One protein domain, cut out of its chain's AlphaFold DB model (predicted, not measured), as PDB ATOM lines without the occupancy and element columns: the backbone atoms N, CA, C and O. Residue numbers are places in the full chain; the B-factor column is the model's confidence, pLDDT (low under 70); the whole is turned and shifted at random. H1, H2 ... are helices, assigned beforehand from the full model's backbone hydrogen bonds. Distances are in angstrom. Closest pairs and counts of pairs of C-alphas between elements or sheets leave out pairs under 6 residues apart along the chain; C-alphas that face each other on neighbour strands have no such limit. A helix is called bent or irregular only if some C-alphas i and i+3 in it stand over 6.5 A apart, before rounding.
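Overview. This is residues 4 to 118 of the 310 residues of the protein "Predicted protein" of Physcomitrium patens (UniProt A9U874). At one end of a loose, elongated model H1, H2 and H7 gather into a group of crossing helices, and the long helix H6 runs from it to the other end, where H5 folds back beside H6 as a helical hairpin. The short helices H3 and H4 carry the chain from the end of H2 in an arch clear of H6, and a long unnamed stretch, residues 58 to 69, leads back to H5. The printed part has 115 residues with seven named helices, H1 to H7 in order, and no named strand; the class is all helix. The whole is loose, with a radius of gyration of the C-alphas of 17.0 A and spans of 53 by 31 by 29 A.

Arrangement. H1, residues 4 to 20, and H7, residues 105 to 116, touch at a steep tilt of 49 degrees, running the same way; their closest C-alphas, of Ser 12 and Ile 108, are 4.6 A apart. H2, residues 26 to 42, has a kink of 26 degrees near residue 33; it is neither bent nor irregular, but only just, with C-alphas 33 and 36 lying 6.5 A apart. H1 and H2 form a helical hairpin and only just touch, with 3 pairs of C-alphas within 8 A: H1 touches H2 with residue 19 alone, and H2 touches H1 with residues 26 to 30 alone; the closest C-alphas are those of Leu 19 and Arg 30, 7.0 A apart. H6, residues 84 to 103, touches H2 with residues 101 to 103 alone, about perpendicular at 82 degrees; the closest C-alphas are those of Val 37 and Ser 102, 5.1 A apart. H5, residues 70 to 79, touches H6 at a shallow tilt of 12 degrees, opposite ways, closest at the C-alphas of Thr 70 and Thr 91, 6.1 A. H3, residues 44 to 49, and H4, residues 52 to 57, are both apart from H6. Every O i to N i+4 pair is within hydrogen-bond range in H1, H4, H5, H6 and H7; H2 has 10 of 13 and H3 1 of 2.

Along the chain. H1 begins at C-alpha 4 (-47.184, -92.394, 36.239) and is 23.9 A long, and H2 is 25.4 A. H3 and H4 have six residues each, and H5 measures 14.1 A. H6, the longest helix with 20 residues, measures 27.3 A from C-alpha 84 (-19.692, -87.559, 35.664). H7, 16.4 A long, ends at C-alpha 116 (-60.875, -77.718, 20.114).

Size, cuts and confidence. The C-alphas of Gln 59 and Val 118 are the two farthest apart, at 53.3 A. The printed part has no cut; the link from H4 to H5 is long, with 12 residues. Residues 21 to 26, of which 26 belongs to H2, stand free. Mean pLDDT of the printed part is 71.8; residues 39 to 79 and residue 92 are under 70.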
ATOM      1  N   ASN A   4     -47.521 -92.904  37.572       70.50
ATOM      2  CA  ASN A   4     -47.184 -92.394  36.239       70.50
ATOM      3  C   ASN A   4     -48.430 -91.973  35.453       70.50
ATOM      4  O   ASN A   4     -48.389 -90.974  34.747       70.50
ATOM      5  N   VAL A   5     -49.544 -92.701  35.585       76.56
ATOM      6  CA  VAL A   5     -50.795 -92.390  34.875       76.56
ATOM      7  C   VAL A   5     -51.338 -90.995  35.224       76.56
ATOM      8  O   VAL A   5     -51.499 -90.196  34.303       76.56
ATOM      9  N   PRO A   6     -51.587 -90.635  36.501       81.12
ATOM     10  CA  PRO A   6     -52.081 -89.300  36.833       81.12
ATOM     11  C   PRO A   6     -51.076 -88.206  36.458       81.12
ATOM     12  O   PRO A   6     -51.487 -87.147  35.993       81.12
ATOM     13  N   LEU A   7     -49.771 -88.475  36.573       83.31
ATOM     14  CA  LEU A   7     -48.730 -87.548  36.133       83.31
ATOM     15  C   LEU A   7     -48.822 -87.265  34.622       83.31
ATOM     16  O   LEU A   7     -48.822 -86.105  34.217       83.31
ATOM     17  N   ILE A   8     -48.969 -88.306  33.795       82.12
ATOM     18  CA  ILE A   8     -49.120 -88.190  32.337       82.12
ATOM     19  C   ILE A   8     -50.406 -87.441  31.978       82.12
ATOM     20  O   ILE A   8     -50.392 -86.588  31.092       82.12
ATOM     21  N   VAL A   9     -51.515 -87.719  32.664       85.75
ATOM     22  CA  VAL A   9     -52.802 -87.046  32.425       85.75
ATOM     23  C   VAL A   9     -52.705 -85.549  32.733       85.75
ATOM     24  O   VAL A   9     -53.107 -84.729  31.912       85.75
ATOM     25  N   ILE A  10     -52.132 -85.178  33.882       88.88
ATOM     26  CA  ILE A  10     -51.972 -83.770  34.273       88.88
ATOM     27  C   ILE A  10     -51.019 -83.054  33.311       88.88
ATOM     28  O   ILE A  10     -51.337 -81.971  32.817       88.88
ATOM     29  N   PHE A  11     -49.877 -83.674  33.004       88.81
ATOM     30  CA  PHE A  11     -48.883 -83.109  32.097       88.81
ATOM     31  C   PHE A  11     -49.439 -82.920  30.681       88.81
ATOM     32  O   PHE A  11     -49.272 -81.858  30.082       88.81
ATOM     33  N   SER A  12     -50.158 -83.917  30.160       88.62
ATOM     34  CA  SER A  12     -50.739 -83.852  28.818       88.62
ATOM     35  C   SER A  12     -51.864 -82.827  28.704       88.62
ATOM     36  O   SER A  12     -51.927 -82.116  27.702       88.62
ATOM     37  N   LEU A  13     -52.713 -82.690  29.728       90.00
ATOM     38  CA  LEU A  13     -53.737 -81.644  29.777       90.00
ATOM     39  C   LEU A  13     -53.100 -80.249  29.795       90.00
ATOM     40  O   LEU A  13     -53.522 -79.367  29.046       90.00
ATOM     41  N   PHE A  14     -52.063 -80.054  30.615       90.94
ATOM     42  CA  PHE A  14     -51.334 -78.789  30.695       90.94
ATOM     43  C   PHE A  14     -50.716 -78.402  29.344       90.94
ATOM     44  O   PHE A  14     -50.930 -77.286  28.858       90.94
ATOM     45  N   LEU A  15     -50.022 -79.338  28.688       89.06
ATOM     46  CA  LEU A  15     -49.453 -79.113  27.358       89.06
ATOM     47  C   LEU A  15     -50.534 -78.842  26.308       89.06
ATOM     48  O   LEU A  15     -50.383 -77.930  25.498       89.06
ATOM     49  N   ALA A  16     -51.643 -79.583  26.327       90.44
ATOM     50  CA  ALA A  16     -52.743 -79.379  25.388       90.44
ATOM     51  C   ALA A  16     -53.339 -77.965  25.498       90.44
ATOM     52  O   ALA A  16     -53.593 -77.327  24.477       90.44
ATOM     53  N   VAL A  17     -53.507 -77.444  26.720       89.25
ATOM     54  CA  VAL A  17     -53.959 -76.062  26.945       89.25
ATOM     55  C   VAL A  17     -52.954 -75.063  26.378       89.25
ATOM     56  O   VAL A  17     -53.362 -74.142  25.671       89.25
ATOM     57  N   LEU A  18     -51.657 -75.263  26.627       89.06
ATOM     58  CA  LEU A  18     -50.586 -74.391  26.139       89.06
ATOM     59  C   LEU A  18     -50.549 -74.351  24.600       89.06
ATOM     60  O   LEU A  18     -50.541 -73.274  24.005       89.06
ATOM     61  N   LEU A  19     -50.645 -75.510  23.941       87.06
ATOM     62  CA  LEU A  19     -50.688 -75.624  22.475       87.06
ATOM     63  C   LEU A  19     -52.017 -75.148  21.849       87.06
ATOM     64  O   LEU A  19     -52.097 -74.936  20.628       87.06
ATOM     65  N   ASN A  20     -53.078 -74.999  22.644       88.88
ATOM     66  CA  ASN A  20     -54.363 -74.482  22.174       88.88
ATOM     67  C   ASN A  20     -54.444 -72.946  22.191       88.88
ATOM     68  O   ASN A  20     -55.334 -72.376  21.554       88.88
ATOM     69  N   GLN A  21     -53.531 -72.260  22.883       86.06
ATOM     70  CA  GLN A  21     -53.569 -70.804  22.987       86.06
ATOM     71  C   GLN A  21     -53.457 -70.109  21.619       86.06
ATOM     72  O   GLN A  21     -52.955 -70.645  20.625       86.06
ATOM     73  N   ARG A  22     -53.972 -68.879  21.559       79.38
ATOM     74  CA  ARG A  22     -53.966 -68.045  20.354       79.38
ATOM     75  C   ARG A  22     -52.607 -67.341  20.242       79.38
ATOM     76  O   ARG A  22     -52.485 -66.200  20.668       79.38
ATOM     77  N   PHE A  23     -51.595 -68.021  19.700       85.31
ATOM     78  CA  PHE A  23     -50.270 -67.439  19.435       85.31
ATOM     79  C   PHE A  23     -49.917 -67.443  17.941       85.31
ATOM     80  O   PHE A  23     -50.375 -68.294  17.168       85.31
ATOM     81  N   VAL A  24     -49.092 -66.476  17.535       76.44
ATOM     82  CA  VAL A  24     -48.553 -66.367  16.172       76.44
ATOM     83  C   VAL A  24     -47.544 -67.504  15.977       76.44
ATOM     84  O   VAL A  24     -46.592 -67.615  16.740       76.44
ATOM     85  N   GLY A  25     -47.786 -68.400  15.011       85.69
ATOM     86  CA  GLY A  25     -46.949 -69.595  14.791       85.69
ATOM     87  C   GLY A  25     -47.492 -70.918  15.357       85.69
ATOM     88  O   GLY A  25     -46.768 -71.912  15.394       85.69
ATOM     89  N   ARG A  26     -48.775 -70.990  15.742       83.00
ATOM     90  CA  ARG A  26     -49.401 -72.219  16.290       83.00
ATOM     91  C   ARG A  26     -49.271 -73.487  15.448       83.00
ATOM     92  O   ARG A  26     -49.220 -74.579  16.007       83.00
ATOM     93  N   ALA A  27     -49.222 -73.358  14.123       84.00
ATOM     94  CA  ALA A  27     -49.030 -74.502  13.235       84.00
ATOM     95  C   ALA A  27     -47.617 -75.088  13.374       84.00
ATOM     96  O   ALA A  27     -47.470 -76.297  13.497       84.00
ATOM     97  N   ILE A  28     -46.597 -74.227  13.451       89.00
ATOM     98  CA  ILE A  28     -45.193 -74.638  13.572       89.00
ATOM     99  C   ILE A  28     -44.950 -75.318  14.919       89.00
ATOM    100  O   ILE A  28     -44.385 -76.407  14.962       89.00
ATOM    101  N   ALA A  29     -45.438 -74.727  16.012       85.38
ATOM    102  CA  ALA A  29     -45.297 -75.317  17.343       85.38
ATOM    103  C   ALA A  29     -45.935 -76.712  17.436       85.38
ATOM    104  O   ALA A  29     -45.349 -77.613  18.030       85.38
ATOM    105  N   ARG A  30     -47.098 -76.916  16.800       85.19
ATOM    106  CA  ARG A  30     -47.728 -78.237  16.681       85.19
ATOM    107  C   ARG A  30     -46.855 -79.208  15.895       85.19
ATOM    108  O   ARG A  30     -46.576 -80.288  16.394       85.19
ATOM    109  N   SER A  31     -46.380 -78.820  14.716       87.00
ATOM    110  CA  SER A  31     -45.540 -79.686  13.882       87.00
ATOM    111  C   SER A  31     -44.256 -80.125  14.590       87.00
ATOM    112  O   SER A  31     -43.918 -81.305  14.551       87.00
ATOM    113  N   ILE A  32     -43.575 -79.210  15.291       85.81
ATOM    114  CA  ILE A  32     -42.353 -79.522  16.050       85.81
ATOM    115  C   ILE A  32     -42.654 -80.498  17.193       85.81
ATOM    116  O   ILE A  32     -41.903 -81.446  17.390       85.81
ATOM    117  N   PHE A  33     -43.760 -80.307  17.918       80.19
ATOM    118  CA  PHE A  33     -44.146 -81.212  19.005       80.19
ATOM    119  C   PHE A  33     -44.593 -82.592  18.516       80.19
ATOM    120  O   PHE A  33     -44.390 -83.584  19.210       80.19
ATOM    121  N   PHE A  34     -45.206 -82.673  17.332       79.38
ATOM    122  CA  PHE A  34     -45.700 -83.938  16.790       79.38
ATOM    123  C   PHE A  34     -44.628 -84.762  16.090       79.38
ATOM    124  O   PHE A  34     -44.760 -85.983  16.028       79.38
ATOM    125  N   LEU A  35     -43.552 -84.135  15.614       82.25
ATOM    126  CA  LEU A  35     -42.468 -84.834  14.931       82.25
ATOM    127  C   LEU A  35     -41.840 -85.943  15.809       82.25
ATOM    128  O   LEU A  35     -41.806 -87.084  15.353       82.25
ATOM    129  N   PRO A  36     -41.465 -85.707  17.083       72.12
ATOM    130  CA  PRO A  36     -40.982 -86.765  17.974       72.12
ATOM    131  C   PRO A  36     -42.007 -87.873  18.227       72.12
ATOM    132  O   PRO A  36     -41.656 -89.046  18.226       72.12
ATOM    133  N   VAL A  37     -43.282 -87.515  18.409       74.62
ATOM    134  CA  VAL A  37     -44.359 -88.469  18.728       74.62
ATOM    135  C   VAL A  37     -44.585 -89.445  17.572       74.62
ATOM    136  O   VAL A  37     -44.718 -90.648  17.788       74.62
ATOM    137  N   ILE A  38     -44.576 -88.937  16.337       74.56
ATOM    138  CA  ILE A  38     -44.707 -89.753  15.126       74.56
ATOM    139  C   ILE A  38     -43.497 -90.686  14.991       74.56
ATOM    140  O   ILE A  38     -43.670 -91.892  14.805       74.56
ATOM    141  N   LEU A  39     -42.280 -90.160  15.162       69.25
ATOM    142  CA  LEU A  39     -41.036 -90.933  15.044       69.25
ATOM    143  C   LEU A  39     -40.897 -92.016  16.130       69.25
ATOM    144  O   LEU A  39     -40.455 -93.133  15.838       69.25
ATOM    145  N   ALA A  40     -41.325 -91.719  17.359       63.31
ATOM    146  CA  ALA A  40     -41.289 -92.639  18.493       63.31
ATOM    147  C   ALA A  40     -42.254 -93.830  18.338       63.31
ATOM    148  O   ALA A  40     -42.010 -94.886  18.914       63.31
ATOM    149  N   SER A  41     -43.333 -93.686  17.559       63.44
ATOM    150  CA  SER A  41     -44.353 -94.734  17.396       63.44
ATOM    151  C   SER A  41     -43.978 -95.855  16.413       63.44
ATOM    152  O   SER A  41     -44.602 -96.914  16.450       63.44
ATOM    153  N   GLY A  42     -42.962 -95.667  15.559       56.41
ATOM    154  CA  GLY A  42     -42.659 -96.645  14.502       56.41
ATOM    155  C   GLY A  42     -41.193 -96.821  14.103       56.41
ATOM    156  O   GLY A  42     -40.839 -97.896  13.624       56.41
ATOM    157  N   VAL A  43     -40.326 -95.822  14.304       49.81
ATOM    158  CA  VAL A  43     -38.989 -95.826  13.679       49.81
ATOM    159  C   VAL A  43     -37.872 -96.060  14.698       49.81
ATOM    160  O   VAL A  43     -36.987 -96.870  14.446       49.81
ATOM    161  N   ILE A  44     -37.926 -95.439  15.880       53.16
ATOM    162  CA  ILE A  44     -36.791 -95.477  16.824       53.16
ATOM    163  C   ILE A  44     -36.741 -96.776  17.643       53.16
ATOM    164  O   ILE A  44     -35.662 -97.329  17.819       53.16
ATOM    165  N   ALA A  45     -37.885 -97.336  18.055       52.34
ATOM    166  CA  ALA A  45     -37.910 -98.564  18.864       52.34
ATOM    167  C   ALA A  45     -37.234 -99.763  18.164       52.34
ATOM    168  O   ALA A  45     -36.622-100.611  18.809       52.34
ATOM    169  N   ASN A  46     -37.305 -99.822  16.830       51.34
ATOM    170  CA  ASN A  46     -36.642-100.875  16.062       51.34
ATOM    171  C   ASN A  46     -35.156-100.553  15.809       51.34
ATOM    172  O   ASN A  46     -34.343-101.469  15.801       51.34
ATOM    173  N   LEU A  47     -34.794 -99.271  15.656       51.22
ATOM    174  CA  LEU A  47     -33.406 -98.835  15.437       51.22
ATOM    175  C   LEU A  47     -32.548 -98.882  16.712       51.22
ATOM    176  O   LEU A  47     -31.338 -99.075  16.616       51.22
ATOM    177  N   GLU A  48     -33.154 -98.756  17.895       50.78
ATOM    178  CA  GLU A  48     -32.466 -98.955  19.181       50.78
ATOM    179  C   GLU A  48     -32.072-100.421  19.406       50.78
ATOM    180  O   GLU A  48     -31.064-100.697  20.052       50.78
ATOM    181  N   THR A  49     -32.816-101.368  18.827       50.75
ATOM    182  CA  THR A  49     -32.584-102.803  19.060       50.75
ATOM    183  C   THR A  49     -31.655-103.432  18.013       50.75
ATOM    184  O   THR A  49     -31.055-104.466  18.274       50.75
ATOM    185  N   SER A  50     -31.511-102.844  16.817       47.72
ATOM    186  CA  SER A  50     -31.050-103.615  15.652       47.72
ATOM    187  C   SER A  50     -29.593-103.452  15.204       47.72
ATOM    188  O   SER A  50     -29.287-103.990  14.146       47.72
ATOM    189  N   SER A  51     -28.695-102.738  15.900       49.91
ATOM    190  CA  SER A  51     -27.222-102.914  15.713       49.91
ATOM    191  C   SER A  51     -26.340-101.848  16.361       49.91
ATOM    192  O   SER A  51     -25.272-102.185  16.859       49.91
ATOM    193  N   LEU A  52     -26.719-100.567  16.336       48.66
ATOM    194  CA  LEU A  52     -25.767 -99.503  16.700       48.66
ATOM    195  C   LEU A  52     -25.641 -99.306  18.217       48.66
ATOM    196  O   LEU A  52     -24.549 -99.115  18.738       48.66
ATOM    197  N   VAL A  53     -26.765 -99.362  18.929       51.56
ATOM    198  CA  VAL A  53     -26.845 -99.088  20.372       51.56
ATOM    199  C   VAL A  53     -26.326-100.262  21.205       51.56
ATOM    200  O   VAL A  53     -25.641-100.049  22.200       51.56
ATOM    201  N   GLN A  54     -26.587-101.500  20.785       50.03
ATOM    202  CA  GLN A  54     -26.108-102.698  21.482       50.03
ATOM    203  C   GLN A  54     -24.583-102.861  21.346       50.03
ATOM    204  O   GLN A  54     -23.915-103.130  22.341       50.03
ATOM    205  N   ALA A  55     -24.019-102.544  20.173       51.25
ATOM    206  CA  ALA A  55     -22.569-102.503  19.963       51.25
ATOM    207  C   ALA A  55     -21.861-101.414  20.799       51.25
ATOM    208  O   ALA A  55     -20.700-101.570  21.163       51.25
ATOM    209  N   ILE A  56     -22.552-100.316  21.132       51.34
ATOM    210  CA  ILE A  56     -22.020 -99.236  21.987       51.34
ATOM    211  C   ILE A  56     -22.211 -99.547  23.487       51.34
ATOM    212  O   ILE A  56     -21.361 -99.177  24.303       51.34
ATOM    213  N   ASN A  57     -23.287-100.254  23.853       49.22
ATOM    214  CA  ASN A  57     -23.606-100.643  25.233       49.22
ATOM    215  C   ASN A  57     -22.729-101.778  25.775       49.22
ATOM    216  O   ASN A  57     -22.450-101.797  26.970       49.22
ATOM    217  N   GLU A  58     -22.247-102.695  24.934       48.50
ATOM    218  CA  GLU A  58     -21.295-103.729  25.377       48.50
ATOM    219  C   GLU A  58     -19.928-103.148  25.768       48.50
ATOM    220  O   GLU A  58     -19.200-103.755  26.552       48.50
ATOM    221  N   GLN A  59     -19.591-101.945  25.290       48.47
ATOM    222  CA  GLN A  59     -18.329-101.280  25.620       48.47
ATOM    223  C   GLN A  59     -18.427-100.332  26.828       48.47
ATOM    224  O   GLN A  59     -17.399 -99.962  27.389       48.47
ATOM    225  N   ASN A  60     -19.635 -99.947  27.257       45.66
ATOM    226  CA  ASN A  60     -19.835 -99.010  28.364       45.66
ATOM    227  C   ASN A  60     -20.892 -99.552  29.327       45.66
ATOM    228  O   ASN A  60     -22.094 -99.461  29.084       45.66
ATOM    229  N   ALA A  61     -20.433-100.113  30.444       42.62
ATOM    230  CA  ALA A  61     -21.288-100.551  31.534       42.62
ATOM    231  C   ALA A  61     -22.126 -99.375  32.077       42.62
ATOM    232  O   ALA A  61     -21.643 -98.567  32.864       42.62
ATOM    233  N   GLY A  62     -23.398 -99.314  31.676       39.84
ATOM    234  CA  GLY A  62     -24.417 -98.464  32.288       39.84
ATOM    235  C   GLY A  62     -24.783 -97.220  31.482       39.84
ATOM    236  O   GLY A  62     -24.230 -96.146  31.687       39.84
ATOM    237  N   GLY A  63     -25.807 -97.331  30.637       40.12
ATOM    238  CA  GLY A  63     -26.471 -96.158  30.074       40.12
ATOM    239  C   GLY A  63     -27.397 -96.513  28.926       40.12
ATOM    240  O   GLY A  63     -26.949 -96.641  27.797       40.12
ATOM    241  N   ALA A  64     -28.694 -96.653  29.210       42.56
ATOM    242  CA  ALA A  64     -29.719 -96.765  28.179       42.56
ATOM    243  C   ALA A  64     -29.570 -95.605  27.182       42.56
ATOM    244  O   ALA A  64     -29.676 -94.434  27.550       42.56
ATOM    245  N   VAL A  65     -29.273 -95.940  25.928       46.50
ATOM    246  CA  VAL A  65     -29.114 -94.974  24.845       46.50
ATOM    247  C   VAL A  65     -30.509 -94.559  24.405       46.50
ATOM    248  O   VAL A  65     -31.097 -95.157  23.512       46.50
ATOM    249  N   SER A  66     -31.050 -93.556  25.083       48.91
ATOM    250  CA  SER A  66     -32.286 -92.880  24.710       48.91
ATOM    251  C   SER A  66     -31.934 -91.446  24.319       48.91
ATOM    252  O   SER A  66     -31.393 -90.678  25.112       48.91
ATOM    253  N   GLY A  67     -32.189 -91.109  23.053       52.16
ATOM    254  CA  GLY A  67     -32.055 -89.754  22.519       52.16
ATOM    255  C   GLY A  67     -30.737 -89.469  21.791       52.16
ATOM    256  O   GLY A  67     -29.692 -89.253  22.390       52.16
ATOM    257  N   LEU A  68     -30.818 -89.322  20.468       50.44
ATOM    258  CA  LEU A  68     -29.726 -88.901  19.572       50.44
ATOM    259  C   LEU A  68     -29.051 -87.554  19.940       50.44
ATOM    260  O   LEU A  68     -28.072 -87.177  19.305       50.44
ATOM    261  N   GLY A  69     -29.562 -86.805  20.925       55.88
ATOM    262  CA  GLY A  69     -29.002 -85.521  21.367       55.88
ATOM    263  C   GLY A  69     -28.262 -85.557  22.711       55.88
ATOM    264  O   GLY A  69     -27.450 -84.676  22.979       55.88
ATOM    265  N   THR A  70     -28.514 -86.549  23.565       56.72
ATOM    266  CA  THR A  70     -27.999 -86.609  24.946       56.72
ATOM    267  C   THR A  70     -26.630 -87.284  25.035       56.72
ATOM    268  O   THR A  70     -25.824 -86.908  25.888       56.72
ATOM    269  N   SER A  71     -26.312 -88.213  24.128       62.25
ATOM    270  CA  SER A  71     -25.003 -88.886  24.061       62.25
ATOM    271  C   SER A  71     -23.870 -87.946  23.628       62.25
ATOM    272  O   SER A  71     -22.809 -87.936  24.249       62.25
ATOM    273  N   GLU A  72     -24.105 -87.107  22.616       62.25
ATOM    274  CA  GLU A  72     -23.115 -86.131  22.134       62.25
ATOM    275  C   GLU A  72     -22.911 -84.995  23.139       62.25
ATOM    276  O   GLU A  72     -21.778 -84.604  23.422       62.25
ATOM    277  N   LEU A  73     -23.994 -84.527  23.768       63.38
ATOM    278  CA  LEU A  73     -23.915 -83.526  24.830       63.38
ATOM    279  C   LEU A  73     -23.143 -84.056  26.051       63.38
ATOM    280  O   LEU A  73     -22.328 -83.337  26.624       63.38
ATOM    281  N   THR A  74     -23.333 -85.334  26.399       66.38
ATOM    282  CA  THR A  74     -22.575 -86.015  27.463       66.38
ATOM    283  C   THR A  74     -21.093 -86.109  27.110       66.38
ATOM    284  O   THR A  74     -20.255 -85.745  27.929       66.38
ATOM    285  N   ARG A  75     -20.745 -86.500  25.875       66.25
ATOM    286  CA  ARG A  75     -19.344 -86.554  25.420       66.25
ATOM    287  C   ARG A  75     -18.658 -85.187  25.449       66.25
ATOM    288  O   ARG A  75     -17.510 -85.101  25.874       66.25
ATOM    289  N   ILE A  76     -19.348 -84.119  25.050       69.00
ATOM    290  CA  ILE A  76     -18.808 -82.750  25.094       69.00
ATOM    291  C   ILE A  76     -18.605 -82.285  26.543       69.00
ATOM    292  O   ILE A  76     -17.585 -81.669  26.856       69.00
ATOM    293  N   MET A  77     -19.541 -82.598  27.443       63.94
ATOM    294  CA  MET A  77     -19.505 -82.127  28.830       63.94
ATOM    295  C   MET A  77     -18.490 -82.895  29.695       63.94
ATOM    296  O   MET A  77     -17.808 -82.282  30.514       63.94
ATOM    297  N   VAL A  78     -18.308 -84.196  29.440       67.56
ATOM    298  CA  VAL A  78     -17.238 -85.016  30.041       67.56
ATOM    299  C   VAL A  78     -15.863 -84.577  29.526       67.56
ATOM    300  O   VAL A  78     -14.953 -84.357  30.322       67.56
ATOM    301  N   ASN A  79     -15.717 -84.319  28.217       68.94
ATOM    302  CA  ASN A  79     -14.472 -83.769  27.655       68.94
ATOM    303  C   ASN A  79     -14.159 -82.343  28.143       68.94
ATOM    304  O   ASN A  79     -13.012 -81.910  28.071       68.94
ATOM    305  N   SER A  80     -15.158 -81.623  28.661       70.12
ATOM    306  CA  SER A  80     -14.992 -80.299  29.278       70.12
ATOM    307  C   SER A  80     -14.621 -80.365  30.769       70.12
ATOM    308  O   SER A  80     -14.518 -79.325  31.416       70.12
ATOM    309  N   GLY A  81     -14.407 -81.566  31.325       71.69
ATOM    310  CA  GLY A  81     -13.945 -81.767  32.702       71.69
ATOM    311  C   GLY A  81     -15.034 -81.671  33.777       71.69
ATOM    312  O   GLY A  81     -14.718 -81.510  34.956       71.69
ATOM    313  N   VAL A  82     -16.316 -81.748  33.403       74.88
ATOM    314  CA  VAL A  82     -17.430 -81.757  34.363       74.88
ATOM    315  C   VAL A  82     -17.551 -83.147  34.992       74.88
ATOM    316  O   VAL A  82     -17.535 -84.148  34.286       74.88
ATOM    317  N   SER A  83     -17.699 -83.209  36.322       74.44
ATOM    318  CA  SER A  83     -17.879 -84.466  37.065       74.44
ATOM    319  C   SER A  83     -19.031 -85.305  36.500       74.44
ATOM    320  O   SER A  83     -20.158 -84.811  36.376       74.44
ATOM    321  N   ASP A  84     -18.758 -86.589  36.254       71.19
ATOM    322  CA  ASP A  84     -19.692 -87.559  35.664       71.19
ATOM    323  C   ASP A  84     -21.053 -87.604  36.372       71.19
ATOM    324  O   ASP A  84     -22.085 -87.781  35.732       71.19
ATOM    325  N   ASN A  85     -21.091 -87.360  37.686       74.44
ATOM    326  CA  ASN A  85     -22.332 -87.353  38.463       74.44
ATOM    327  C   ASN A  85     -23.257 -86.178  38.102       74.44
ATOM    328  O   ASN A  85     -24.476 -86.337  38.035       74.44
ATOM    329  N   ILE A  86     -22.689 -84.993  37.857       75.44
ATOM    330  CA  ILE A  86     -23.450 -83.792  37.477       75.44
ATOM    331  C   ILE A  86     -23.937 -83.934  36.036       75.44
ATOM    332  O   ILE A  86     -25.084 -83.603  35.729       75.44
ATOM    333  N   VAL A  87     -23.084 -84.486  35.171       76.50
ATOM    334  CA  VAL A  87     -23.430 -84.797  33.784       76.50
ATOM    335  C   VAL A  87     -24.570 -85.803  33.721       76.50
ATOM    336  O   VAL A  87     -25.588 -85.532  33.089       76.50
ATOM    337  N   ALA A  88     -24.458 -86.919  34.440       71.12
ATOM    338  CA  ALA A  88     -25.489 -87.946  34.481       71.12
ATOM    339  C   ALA A  88     -26.819 -87.398  35.019       71.12
ATOM    340  O   ALA A  88     -27.877 -87.713  34.475       71.12
ATOM    341  N   TYR A  89     -26.791 -86.538  36.041       78.25
ATOM    342  CA  TYR A  89     -28.007 -85.925  36.574       78.25
ATOM    343  C   TYR A  89     -28.691 -84.999  35.557       78.25
ATOM    344  O   TYR A  89     -29.892 -85.124  35.323       78.25
ATOM    345  N   LEU A  90     -27.938 -84.104  34.908       77.19
ATOM    346  CA  LEU A  90     -28.489 -83.171  33.920       77.19
ATOM    347  C   LEU A  90     -28.993 -83.893  32.669       77.19
ATOM    348  O   LEU A  90     -30.127 -83.669  32.242       77.19
ATOM    349  N   THR A  91     -28.189 -84.798  32.112       72.38
ATOM    350  CA  THR A  91     -28.557 -85.556  30.915       72.38
ATOM    351  C   THR A  91     -29.759 -86.461  31.187       72.38
ATOM    352  O   THR A  91     -30.696 -86.482  30.389       72.38
ATOM    353  N   SER A  92     -29.804 -87.151  32.335       69.81
ATOM    354  CA  SER A  92     -30.949 -88.007  32.679       69.81
ATOM    355  C   SER A  92     -32.227 -87.218  32.967       69.81
ATOM    356  O   SER A  92     -33.319 -87.703  32.675       69.81
ATOM    357  N   ALA A  93     -32.129 -85.996  33.500       73.94
ATOM    358  CA  ALA A  93     -33.287 -85.129  33.684       73.94
ATOM    359  C   ALA A  93     -33.892 -84.697  32.338       73.94
ATOM    360  O   ALA A  93     -35.110 -84.778  32.157       73.94
ATOM    361  N   VAL A  94     -33.052 -84.286  31.381       73.94
ATOM    362  CA  VAL A  94     -33.490 -83.903  30.028       73.94
ATOM    363  C   VAL A  94     -34.098 -85.096  29.294       73.94
ATOM    364  O   VAL A  94     -35.186 -84.972  28.725       73.94
ATOM    365  N   ASP A  95     -33.450 -86.262  29.360       70.56
ATOM    366  CA  ASP A  95     -33.956 -87.474  28.720       70.56
ATOM    367  C   ASP A  95     -35.300 -87.913  29.317       70.56
ATOM    368  O   ASP A  95     -36.250 -88.177  28.585       70.56
ATOM    369  N   ARG A  96     -35.463 -87.864  30.646       71.31
ATOM    370  CA  ARG A  96     -36.754 -88.149  31.295       71.31
ATOM    371  C   ARG A  96     -37.871 -87.234  30.802       71.31
ATOM    372  O   ARG A  96     -38.975 -87.718  30.558       71.31
ATOM    373  N   ILE A  97     -37.614 -85.935  30.639       72.44
ATOM    374  CA  ILE A  97     -38.614 -84.994  30.110       72.44
ATOM    375  C   ILE A  97     -38.966 -85.361  28.665       72.44
ATOM    376  O   ILE A  97     -40.147 -85.454  28.328       72.44
ATOM    377  N   TYR A  98     -37.960 -85.617  27.826       72.31
ATOM    378  CA  TYR A  98     -38.164 -86.008  26.434       72.31
ATOM    379  C   TYR A  98     -38.944 -87.323  26.306       72.31
ATOM    380  O   TYR A  98     -39.888 -87.412  25.514       72.31
ATOM    381  N   GLN A  99     -38.616 -88.323  27.125       70.38
ATOM    382  CA  GLN A  99     -39.326 -89.595  27.185       70.38
ATOM    383  C   GLN A  99     -40.781 -89.407  27.618       70.38
ATOM    384  O   GLN A  99     -41.676 -89.945  26.969       70.38
ATOM    385  N   ILE A 100     -41.046 -88.614  28.662       76.06
ATOM    386  CA  ILE A 100     -42.415 -88.334  29.123       76.06
ATOM    387  C   ILE A 100     -43.218 -87.635  28.024       76.06
ATOM    388  O   ILE A 100     -44.357 -88.020  27.760       76.06
ATOM    389  N   VAL A 101     -42.641 -86.643  27.345       77.38
ATOM    390  CA  VAL A 101     -43.291 -85.940  26.225       77.38
ATOM    391  C   VAL A 101     -43.592 -86.901  25.074       77.38
ATOM    392  O   VAL A 101     -44.713 -86.930  24.571       77.38
ATOM    393  N   SER A 102     -42.621 -87.728  24.690       76.00
ATOM    394  CA  SER A 102     -42.765 -88.671  23.577       76.00
ATOM    395  C   SER A 102     -43.793 -89.763  23.882       76.00
ATOM    396  O   SER A 102     -44.589 -90.125  23.018       76.00
ATOM    397  N   GLN A 103     -43.837 -90.249  25.125       75.06
ATOM    398  CA  GLN A 103     -44.811 -91.245  25.581       75.06
ATOM    399  C   GLN A 103     -46.221 -90.661  25.762       75.06
ATOM    400  O   GLN A 103     -47.202 -91.366  25.549       75.06
ATOM    401  N   SER A 104     -46.335 -89.381  26.132       82.31
ATOM    402  CA  SER A 104     -47.619 -88.691  26.342       82.31
ATOM    403  C   SER A 104     -48.160 -87.981  25.094       82.31
ATOM    404  O   SER A 104     -49.197 -87.319  25.153       82.31
ATOM    405  N   GLY A 105     -47.494 -88.114  23.948       85.31
ATOM    406  CA  GLY A 105     -47.856 -87.409  22.720       85.31
ATOM    407  C   GLY A 105     -49.281 -87.680  22.233       85.31
ATOM    408  O   GLY A 105     -50.003 -86.755  21.859       85.31
ATOM    409  N   VAL A 106     -49.722 -88.938  22.288       85.25
ATOM    410  CA  VAL A 106     -51.080 -89.318  21.860       85.25
ATOM    411  C   VAL A 106     -52.133 -88.796  22.838       85.25
ATOM    412  O   VAL A 106     -53.187 -88.307  22.440       85.25
ATOM    413  N   GLN A 107     -51.818 -88.807  24.127       88.94
ATOM    414  CA  GLN A 107     -52.633 -88.266  25.206       88.94
ATOM    415  C   GLN A 107     -52.835 -86.750  25.039       88.94
ATOM    416  O   GLN A 107     -53.958 -86.258  25.172       88.94
ATOM    417  N   ILE A 108     -51.772 -86.020  24.683       90.44
ATOM    418  CA  ILE A 108     -51.820 -84.586  24.363       90.44
ATOM    419  C   ILE A 108     -52.717 -84.339  23.147       90.44
ATOM    420  O   ILE A 108     -53.541 -83.428  23.179       90.44
ATOM    421  N   LEU A 109     -52.597 -85.154  22.091       88.56
ATOM    422  CA  LEU A 109     -53.436 -85.056  20.891       88.56
ATOM    423  C   LEU A 109     -54.924 -85.214  21.210       88.56
ATOM    424  O   LEU A 109     -55.736 -84.406  20.759       88.56
ATOM    425  N   ILE A 110     -55.270 -86.218  22.018       89.94
ATOM    426  CA  ILE A 110     -56.651 -86.469  22.445       89.94
ATOM    427  C   ILE A 110     -57.200 -85.256  23.207       89.94
ATOM    428  O   ILE A 110     -58.297 -84.781  22.905       89.94
ATOM    429  N   PHE A 111     -56.440 -84.707  24.158       91.94
ATOM    430  CA  PHE A 111     -56.876 -83.521  24.898       91.94
ATOM    431  C   PHE A 111     -56.953 -82.268  24.032       91.94
ATOM    432  O   PHE A 111     -57.894 -81.490  24.173       91.94
ATOM    433  N   LEU A 112     -56.012 -82.077  23.108       91.25
ATOM    434  CA  LEU A 112     -56.012 -80.940  22.197       91.25
ATOM    435  C   LEU A 112     -57.246 -80.965  21.285       91.25
ATOM    436  O   LEU A 112     -57.913 -79.941  21.147       91.25
ATOM    437  N   ALA A 113     -57.585 -82.127  20.721       89.75
ATOM    438  CA  ALA A 113     -58.811 -82.316  19.945       89.75
ATOM    439  C   ALA A 113     -60.065 -82.060  20.800       89.75
ATOM    440  O   ALA A 113     -61.017 -81.425  20.351       89.75
ATOM    441  N   GLY A 114     -60.032 -82.487  22.063       90.69
ATOM    442  CA  GLY A 114     -61.082 -82.236  23.043       90.69
ATOM    443  C   GLY A 114     -61.336 -80.772  23.359       90.69
ATOM    444  O   GLY A 114     -62.476 -80.331  23.399       90.69
ATOM    445  N   ILE A 115     -60.277 -79.999  23.575       91.25
ATOM    446  CA  ILE A 115     -60.403 -78.564  23.847       91.25
ATOM    447  C   ILE A 115     -60.870 -77.827  22.582       91.25
ATOM    448  O   ILE A 115     -61.614 -76.853  22.678       91.25
ATOM    449  N   GLN A 116     -60.470 -78.298  21.397       90.12
ATOM    450  CA  GLN A 116     -60.875 -77.718  20.114       90.12
ATOM    451  C   GLN A 116     -62.337 -77.989  19.745       90.12
ATOM    452  O   GLN A 116     -62.900 -77.220  18.971       90.12
ATOM    453  N   SER A 117     -62.961 -79.039  20.288       88.56
ATOM    454  CA  SER A 117     -64.389 -79.307  20.072       88.56
ATOM    455  C   SER A 117     -65.303 -78.382  20.886       88.56
ATOM    456  O   SER A 117     -66.495 -78.282  20.595       88.56
ATOM    457  N   VAL A 118     -64.758 -77.676  21.885       89.00
ATOM    458  CA  VAL A 118     -65.509 -76.697  22.676       89.00
ATOM    459  C   VAL A 118     -65.837 -75.478  21.818       89.00
ATOM    460  O   VAL A 118     -64.953 -74.812  21.277       89.00
TER     461      VAL A 118